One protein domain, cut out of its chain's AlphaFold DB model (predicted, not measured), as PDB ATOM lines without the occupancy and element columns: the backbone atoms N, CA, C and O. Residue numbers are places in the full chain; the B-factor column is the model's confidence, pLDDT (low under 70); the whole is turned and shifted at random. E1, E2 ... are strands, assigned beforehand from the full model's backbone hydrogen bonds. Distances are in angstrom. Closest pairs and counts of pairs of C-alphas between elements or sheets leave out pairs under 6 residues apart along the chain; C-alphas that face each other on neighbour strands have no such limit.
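What this domain is: This is residues 89 to 148 of the 148 residues of the protein "Citrate-binding protein" of Theobroma cacao (UniProt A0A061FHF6). Little of this domain is regular structure: look for one small, twisted and curled sheet of four strands, with a long unnamed stretch, residues 89 to 105, leading into it. The strands E1 E2 E3 E4, in this order along the chain and across the sheet, form a meander, each the antiparallel neighbour of the one before. The printed part has 60 residues, 22 in named strands, and no named helix: all strand, elongated at 34 by 22 by 15 A, and only just compact, close to loose, with a radius of gyration of the C-alphas of 12.2 A.

How they stand to each other: Start at inner strand E2, residues 119 to 126, a hairpin with E1, residues 106 to 112, at 171 degrees; N 108 and O 123, 2.9 A apart, are within hydrogen-bond range. E3, residues 129 to 132, forms a hairpin with E2 at 164 degrees, with N 131 and O 124 at 2.8 A. E4, residues 137 to 139, forms a hairpin with E3 at 128 degrees, with N 130 and O 139 at 2.8 A. Edge strands E1 and E4 are apart.

Where its parts are: Find C-alpha 106 at (119.451, 125.765, 144.014); E1 runs 16.7 A from there. E2 spans 18.8 A, E3 10.2 A and E4 5.9 A, ending at C-alpha 139, (113.392, 114.111, 138.153).

The domain as a whole: The printed part has no cut, and its farthest C-alphas, Gly 89 and Gly 102, are 38.1 A apart. Only Asp 148 has a pLDDT under 70.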
ATOM      1  N   GLY A  89      94.262 132.471 131.463       88.12
ATOM      2  CA  GLY A  89      94.592 131.551 130.376       88.12
ATOM      3  C   GLY A  89      95.649 130.521 130.769       88.12
ATOM      4  O   GLY A  89      95.873 130.262 131.949       88.12
ATOM      5  N   VAL A  90      96.264 129.917 129.755       89.38
ATOM      6  CA  VAL A  90      97.365 128.963 129.902       89.38
ATOM      7  C   VAL A  90      98.557 129.530 129.147       89.38
ATOM      8  O   VAL A  90      98.427 129.907 127.983       89.38
ATOM      9  N   GLN A  91      99.702 129.603 129.817       89.38
ATOM     10  CA  GLN A  91     100.979 129.929 129.196       89.38
ATOM     11  C   GLN A  91     101.948 128.776 129.404       89.38
ATOM     12  O   GLN A  91     101.910 128.098 130.431       89.38
ATOM     13  N   GLN A  92     102.812 128.587 128.417       90.12
ATOM     14  CA  GLN A  92     103.916 127.648 128.464       90.12
ATOM     15  C   GLN A  92     105.218 128.439 128.483       90.12
ATOM     16  O   GLN A  92     105.365 129.430 127.766       90.12
ATOM     17  N   PHE A  93     106.148 127.984 129.310       88.56
ATOM     18  CA  PHE A  93     107.527 128.435 129.314       88.56
ATOM     19  C   PHE A  93     108.414 127.216 129.088       88.56
ATOM     20  O   PHE A  93     108.181 126.168 129.685       88.56
ATOM     21  N   GLU A  94     109.423 127.376 128.243       87.88
ATOM     22  CA  GLU A  94     110.458 126.386 127.974       87.88
ATOM     23  C   GLU A  94     111.811 127.082 128.128       87.88
ATOM     24  O   GLU A  94     111.964 128.260 127.788       87.88
ATOM     25  N   GLY A  95     112.796 126.362 128.647       88.25
ATOM     26  CA  GLY A  95     114.155 126.858 128.737       88.25
ATOM     27  C   GLY A  95     115.121 125.744 129.096       88.25
ATOM     28  O   GLY A  95     114.800 124.877 129.902       88.25
ATOM     29  N   TYR A  96     116.322 125.820 128.531       91.44
ATOM     30  CA  TYR A  96     117.387 124.865 128.800       91.44
ATOM     31  C   TYR A  96     118.270 125.354 129.942       91.44
ATOM     32  O   TYR A  96     118.635 126.533 130.010       91.44
ATOM     33  N   GLY A  97     118.644 124.437 130.828       92.31
ATOM     34  CA  GLY A  97     119.450 124.740 132.006       92.31
ATOM     35  C   GLY A  97     120.604 123.767 132.202       92.31
ATOM     36  O   GLY A  97     120.643 122.686 131.627       92.31
ATOM     37  N   PHE A  98     121.559 124.159 133.038       94.12
ATOM     38  CA  PHE A  98     122.665 123.304 133.458       94.12
ATOM     39  C   PHE A  98     123.000 123.601 134.915       94.12
ATOM     40  O   PHE A  98     123.219 124.761 135.274       94.12
ATOM     41  N   VAL A  99     123.072 122.561 135.748       94.50
ATOM     42  CA  VAL A  99     123.459 122.692 137.157       94.50
ATOM     43  C   VAL A  99     124.728 121.877 137.422       94.50
ATOM     44  O   VAL A  99     124.690 120.649 137.318       94.50
ATOM     45  N   PRO A 100     125.851 122.530 137.781       93.19
ATOM     46  CA  PRO A 100     127.095 121.828 138.073       93.19
ATOM     47  C   PRO A 100     126.975 120.924 139.302       93.19
ATOM     48  O   PRO A 100     126.368 121.310 140.310       93.19
ATOM     49  N   ASN A 101     127.633 119.766 139.268       93.38
ATOM     50  CA  ASN A 101     127.763 118.901 140.437       93.38
ATOM     51  C   ASN A 101     128.359 119.647 141.644       93.38
ATOM     52  O   ASN A 101     129.232 120.505 141.517       93.38
ATOM     53  N   GLY A 102     127.857 119.319 142.836       86.75
ATOM     54  CA  GLY A 102     128.220 119.992 144.085       86.75
ATOM     55  C   GLY A 102     127.347 121.207 144.419       86.75
ATOM     56  O   GLY A 102     127.464 121.753 145.514       86.75
ATOM     57  N   THR A 103     126.429 121.590 143.528       86.31
ATOM     58  CA  THR A 103     125.468 122.681 143.733       86.31
ATOM     59  C   THR A 103     124.155 122.138 144.309       86.31
ATOM     60  O   THR A 103     123.322 121.661 143.553       86.31
ATOM     61  N   SER A 104     123.935 122.190 145.631       88.62
ATOM     62  CA  SER A 104     122.712 121.648 146.265       88.62
ATOM     63  C   SER A 104     121.816 122.747 146.845       88.62
ATOM     64  O   SER A 104     122.299 123.702 147.452       88.62
ATOM     65  N   GLY A 105     120.501 122.602 146.668       90.94
ATOM     66  CA  GLY A 105     119.482 123.539 147.143       90.94
ATOM     67  C   GLY A 105     119.241 124.747 146.244       90.94
ATOM     68  O   GLY A 105     118.683 125.739 146.710       90.94
ATOM     69  N   VAL A 106     119.636 124.672 144.974       92.31
ATOM     70  CA  VAL A 106     119.451 125.765 144.014       92.31
ATOM     71  C   VAL A 106     118.075 125.698 143.372       92.31
ATOM     72  O   VAL A 106     117.643 124.645 142.905       92.31
ATOM     73  N   THR A 107     117.405 126.845 143.339       94.19
ATOM     74  CA  THR A 107     116.191 127.050 142.556       94.19
ATOM     75  C   THR A 107     116.551 127.343 141.103       94.19
ATOM     76  O   THR A 107     117.391 128.201 140.846       94.19
ATOM     77  N   ILE A 108     115.907 126.649 140.165       93.31
ATOM     78  CA  ILE A 108     116.131 126.824 138.720       93.31
ATOM     79  C   ILE A 108     114.978 127.545 138.015       93.31
ATOM     80  O   ILE A 108     115.180 128.134 136.960       93.31
ATOM     81  N   SER A 109     113.768 127.485 138.575       94.25
ATOM     82  CA  SER A 109     112.580 128.116 138.006       94.25
ATOM     83  C   SER A 109     111.548 128.372 139.094       94.25
ATOM     84  O   SER A 109     111.321 127.518 139.961       94.25
ATOM     85  N   GLU A 110     110.928 129.547 139.042       93.62
ATOM     86  CA  GLU A 110     109.868 129.969 139.950       93.62
ATOM     87  C   GLU A 110     108.735 130.610 139.157       93.62
ATOM     88  O   GLU A 110     108.957 131.392 138.234       93.62
ATOM     89  N   ILE A 111     107.502 130.316 139.560       91.38
ATOM     90  CA  ILE A 111     106.312 131.039 139.119       91.38
ATOM     91  C   ILE A 111     105.715 131.700 140.352       91.38
ATOM     92  O   ILE A 111     105.314 131.020 141.299       91.38
ATOM     93  N   HIS A 112     105.649 133.028 140.336       89.69
ATOM     94  CA  HIS A 112     105.045 133.835 141.394       89.69
ATOM     95  C   HIS A 112     103.546 134.069 141.160       89.69
ATOM     96  O   HIS A 112     103.054 133.921 140.045       89.69
ATOM     97  N   GLY A 113     102.819 134.449 142.218       82.75
ATOM     98  CA  GLY A 113     101.406 134.848 142.111       82.75
ATOM     99  C   GLY A 113     100.383 133.784 142.519       82.75
ATOM    100  O   GLY A 113      99.291 133.731 141.956       82.75
ATOM    101  N   ALA A 114     100.710 132.938 143.501       74.12
ATOM    102  CA  ALA A 114      99.753 131.982 144.058       74.12
ATOM    103  C   ALA A 114      98.595 132.680 144.788       74.12
ATOM    104  O   ALA A 114      98.757 133.747 145.379       74.12
ATOM    105  N   SER A 115      97.428 132.028 144.824       73.69
ATOM    106  CA  SER A 115      96.283 132.488 145.626       73.69
ATOM    107  C   SER A 115      96.573 132.481 147.133       73.69
ATOM    108  O   SER A 115      95.976 133.248 147.887       73.69
ATOM    109  N   SER A 116      97.512 131.636 147.570       72.56
ATOM    110  CA  SER A 116      98.074 131.610 148.919       72.56
ATOM    111  C   SER A 116      99.591 131.430 148.852       72.56
ATOM    112  O   SER A 116     100.059 130.441 148.293       72.56
ATOM    113  N   GLY A 117     100.352 132.339 149.465       75.00
ATOM    114  CA  GLY A 117     101.819 132.345 149.408       75.00
ATOM    115  C   GLY A 117     102.376 133.205 148.268       75.00
ATOM    116  O   GLY A 117     101.630 133.740 147.456       75.00
ATOM    117  N   ALA A 118     103.699 133.380 148.235       76.19
ATOM    118  CA  ALA A 118     104.357 134.224 147.231       76.19
ATOM    119  C   ALA A 118     104.558 133.516 145.877       76.19
ATOM    120  O   ALA A 118     104.620 134.181 144.841       76.19
ATOM    121  N   THR A 119     104.656 132.187 145.884       78.69
ATOM    122  CA  THR A 119     104.998 131.349 144.727       78.69
ATOM    123  C   THR A 119     103.948 130.266 144.500       78.69
ATOM    124  O   THR A 119     103.418 129.692 145.447       78.69
ATOM    125  N   THR A 120     103.665 129.975 143.234       83.19
ATOM    126  CA  THR A 120     102.821 128.864 142.766       83.19
ATOM    127  C   THR A 120     103.665 127.617 142.520       83.19
ATOM    128  O   THR A 120     103.279 126.506 142.889       83.19
ATOM    129  N   LEU A 121     104.854 127.803 141.949       87.69
ATOM    130  CA  LEU A 121     105.786 126.736 141.611       87.69
ATOM    131  C   LEU A 121     107.208 127.187 141.912       87.69
ATOM    132  O   LEU A 121     107.567 128.328 141.636       87.69
ATOM    133  N   ILE A 122     107.989 126.271 142.473       91.94
ATOM    134  CA  ILE A 122     109.435 126.386 142.622       91.94
ATOM    135  C   ILE A 122     110.012 125.026 142.238       91.94
ATOM    136  O   ILE A 122     109.626 124.014 142.827       91.94
ATOM    137  N   LEU A 123     110.935 124.997 141.282       94.44
ATOM    138  CA  LEU A 123     111.733 123.816 140.964       94.44
ATOM    139  C   LEU A 123     113.119 123.984 141.568       94.44
ATOM    140  O   LEU A 123     113.825 124.949 141.262       94.44
ATOM    141  N   ARG A 124     113.505 123.053 142.443       94.88
ATOM    142  CA  ARG A 124     114.811 123.066 143.109       94.88
ATOM    143  C   ARG A 124     115.562 121.780 142.885       94.88
ATOM    144  O   ARG A 124     114.962 120.713 142.924       94.88
ATOM    145  N   ILE A 125     116.876 121.877 142.746       94.44
ATOM    146  CA  ILE A 125     117.750 120.713 142.662       94.44
ATOM    147  C   ILE A 125     118.457 120.498 144.002       94.44
ATOM    148  O   ILE A 125     119.129 121.387 144.524       94.44
ATOM    149  N   TYR A 126     118.305 119.290 144.541       93.69
ATOM    150  CA  TYR A 126     118.978 118.794 145.738       93.69
ATOM    151  C   TYR A 126     119.692 117.491 145.404       93.69
ATOM    152  O   TYR A 126     119.053 116.508 145.033       93.69
ATOM    153  N   ASP A 127     121.011 117.480 145.555       92.88
ATOM    154  CA  ASP A 127     121.851 116.292 145.346       92.88
ATOM    155  C   ASP A 127     121.582 115.598 143.993       92.88
ATOM    156  O   ASP A 127     121.524 114.375 143.895       92.88
ATOM    157  N   GLY A 128     121.374 116.406 142.948       92.06
ATOM    158  CA  GLY A 128     121.121 115.971 141.572       92.06
ATOM    159  C   GLY A 128     119.659 115.642 141.276       92.06
ATOM    160  O   GLY A 128     119.343 115.264 140.155       92.06
ATOM    161  N   ASN A 129     118.765 115.788 142.255       94.50
ATOM    162  CA  ASN A 129     117.342 115.495 142.118       94.50
ATOM    163  C   ASN A 129     116.525 116.783 142.078       94.50
ATOM    164  O   ASN A 129     116.593 117.580 143.018       94.50
ATOM    165  N   MET A 130     115.718 116.962 141.036       95.19
ATOM    166  CA  MET A 130     114.760 118.059 140.968       95.19
ATOM    167  C   MET A 130     113.529 117.744 141.809       95.19
ATOM    168  O   MET A 130     112.993 116.636 141.774       95.19
ATOM    169  N   ARG A 131     113.059 118.740 142.555       95.00
ATOM    170  CA  ARG A 131     111.876 118.652 143.402       95.00
ATOM    171  C   ARG A 131     110.942 119.834 143.197       95.00
ATOM    172  O   ARG A 131     111.398 120.956 142.974       95.00
ATOM    173  N   TYR A 132     109.647 119.580 143.366       92.06
ATOM    174  CA  TYR A 132     108.652 120.622 143.592       92.06
ATOM    175  C   TYR A 132     108.841 121.163 145.012       92.06
ATOM    176  O   TYR A 132     108.674 120.442 146.003       92.06
ATOM    177  N   TYR A 133     109.246 122.428 145.113       89.00
ATOM    178  CA  TYR A 133     109.748 123.034 146.344       89.00
ATOM    179  C   TYR A 133     110.855 122.173 146.975       89.00
ATOM    180  O   TYR A 133     111.960 122.083 146.449       89.00
ATOM    181  N   SER A 134     110.573 121.545 148.114       87.94
ATOM    182  CA  SER A 134     111.454 120.604 148.813       87.94
ATOM    183  C   SER A 134     110.803 119.230 149.007       87.94
ATOM    184  O   SER A 134     111.349 118.394 149.725       87.94
ATOM    185  N   GLY A 135     109.630 119.010 148.409       90.62
ATOM    186  CA  GLY A 135     108.805 117.825 148.609       90.62
ATOM    187  C   GLY A 135     108.971 116.829 147.471       90.62
ATOM    188  O   GLY A 135     109.931 116.053 147.451       90.62
ATOM    189  N   ASP A 136     108.015 116.848 146.547       94.69
ATOM    190  CA  ASP A 136     107.845 115.816 145.528       94.69
ATOM    191  C   ASP A 136     109.018 115.767 144.556       94.69
ATOM    192  O   ASP A 136     109.521 116.800 144.116       94.69
ATOM    193  N   LEU A 137     109.456 114.550 144.234       95.06
ATOM    194  CA  LEU A 137     110.495 114.304 143.244       95.06
ATOM    195  C   LEU A 137     109.913 114.499 141.842       95.06
ATOM    196  O   LEU A 137     108.912 113.874 141.506       95.06
ATOM    197  N   VAL A 138     110.561 115.349 141.051       93.88
ATOM    198  CA  VAL A 138     110.196 115.616 139.655       93.88
ATOM    199  C   VAL A 138     111.093 114.802 138.729       93.88
ATOM    200  O   VAL A 138     110.581 114.103 137.864       93.88
ATOM    201  N   ASP A 139     112.409 114.838 138.962       93.25
ATOM    202  CA  ASP A 139     113.392 114.111 138.153       93.25
ATOM    203  C   ASP A 139     114.724 113.902 138.911       93.25
ATOM    204  O   ASP A 139     114.937 114.471 139.987       93.25
ATOM    205  N   THR A 140     115.621 113.061 138.392       94.56
ATOM    206  CA  THR A 140     116.861 112.609 139.048       94.56
ATOM    207  C   THR A 140     118.068 112.641 138.113       94.56
ATOM    208  O   THR A 140     117.934 112.503 136.906       94.56
ATOM    209  N   GLY A 141     119.274 112.732 138.680       91.75
ATOM    210  CA  GLY A 141     120.517 112.614 137.907       91.75
ATOM    211  C   GLY A 141     120.851 113.844 137.061       91.75
ATOM    212  O   GLY A 141     121.546 113.726 136.061       91.75
ATOM    213  N   LEU A 142     120.388 115.022 137.465       91.62
ATOM    214  CA  LEU A 142     120.436 116.242 136.654       91.62
ATOM    215  C   LEU A 142     121.727 117.056 136.771       91.62
ATOM    216  O   LEU A 142     121.896 118.058 136.080       91.62
ATOM    217  N   TYR A 143     122.645 116.667 137.655       92.06
ATOM    218  CA  TYR A 143     123.947 117.327 137.711       92.06
ATOM    219  C   TYR A 143     124.774 117.029 136.471       92.06
ATOM    220  O   TYR A 143     124.817 115.892 136.011       92.06
ATOM    221  N   ASP A 144     125.474 118.058 135.998       90.19
ATOM    222  CA  ASP A 144     126.349 118.012 134.826       90.19
ATOM    223  C   ASP A 144     125.660 117.525 133.535       90.19
ATOM    224  O   ASP A 144     126.329 117.174 132.563       90.19
ATOM    225  N   ASN A 145     124.326 117.560 133.510       82.56
ATOM    226  CA  ASN A 145     123.490 117.218 132.370       82.56
ATOM    227  C   ASN A 145     122.664 118.440 131.950       82.56
ATOM    228  O   ASN A 145     122.419 119.350 132.748       82.56
ATOM    229  N   GLY A 146     122.273 118.478 130.675       75.50
ATOM    230  CA  GLY A 146     121.302 119.463 130.205       75.50
ATOM    231  C   GLY A 146     119.938 119.192 130.835       75.50
ATOM    232  O   GLY A 146     119.545 118.035 130.954       75.50
ATOM    233  N   LEU A 147     119.260 120.255 131.256       75.81
ATOM    234  CA  LEU A 147     117.832 120.248 131.554       75.81
ATOM    235  C   LEU A 147     117.107 120.589 130.249       75.81
ATOM    236  O   LEU A 147     117.380 121.665 129.703       75.81
ATOM    237  N   ASP A 148     116.259 119.687 129.762       67.19
ATOM    238  CA  ASP A 148     115.353 119.867 128.622       67.19
ATOM    239  C   ASP A 148     113.874 119.829 129.044       67.19
ATOM    240  O   ASP A 148     113.545 119.205 130.083       67.19
TER     241      ASP A 148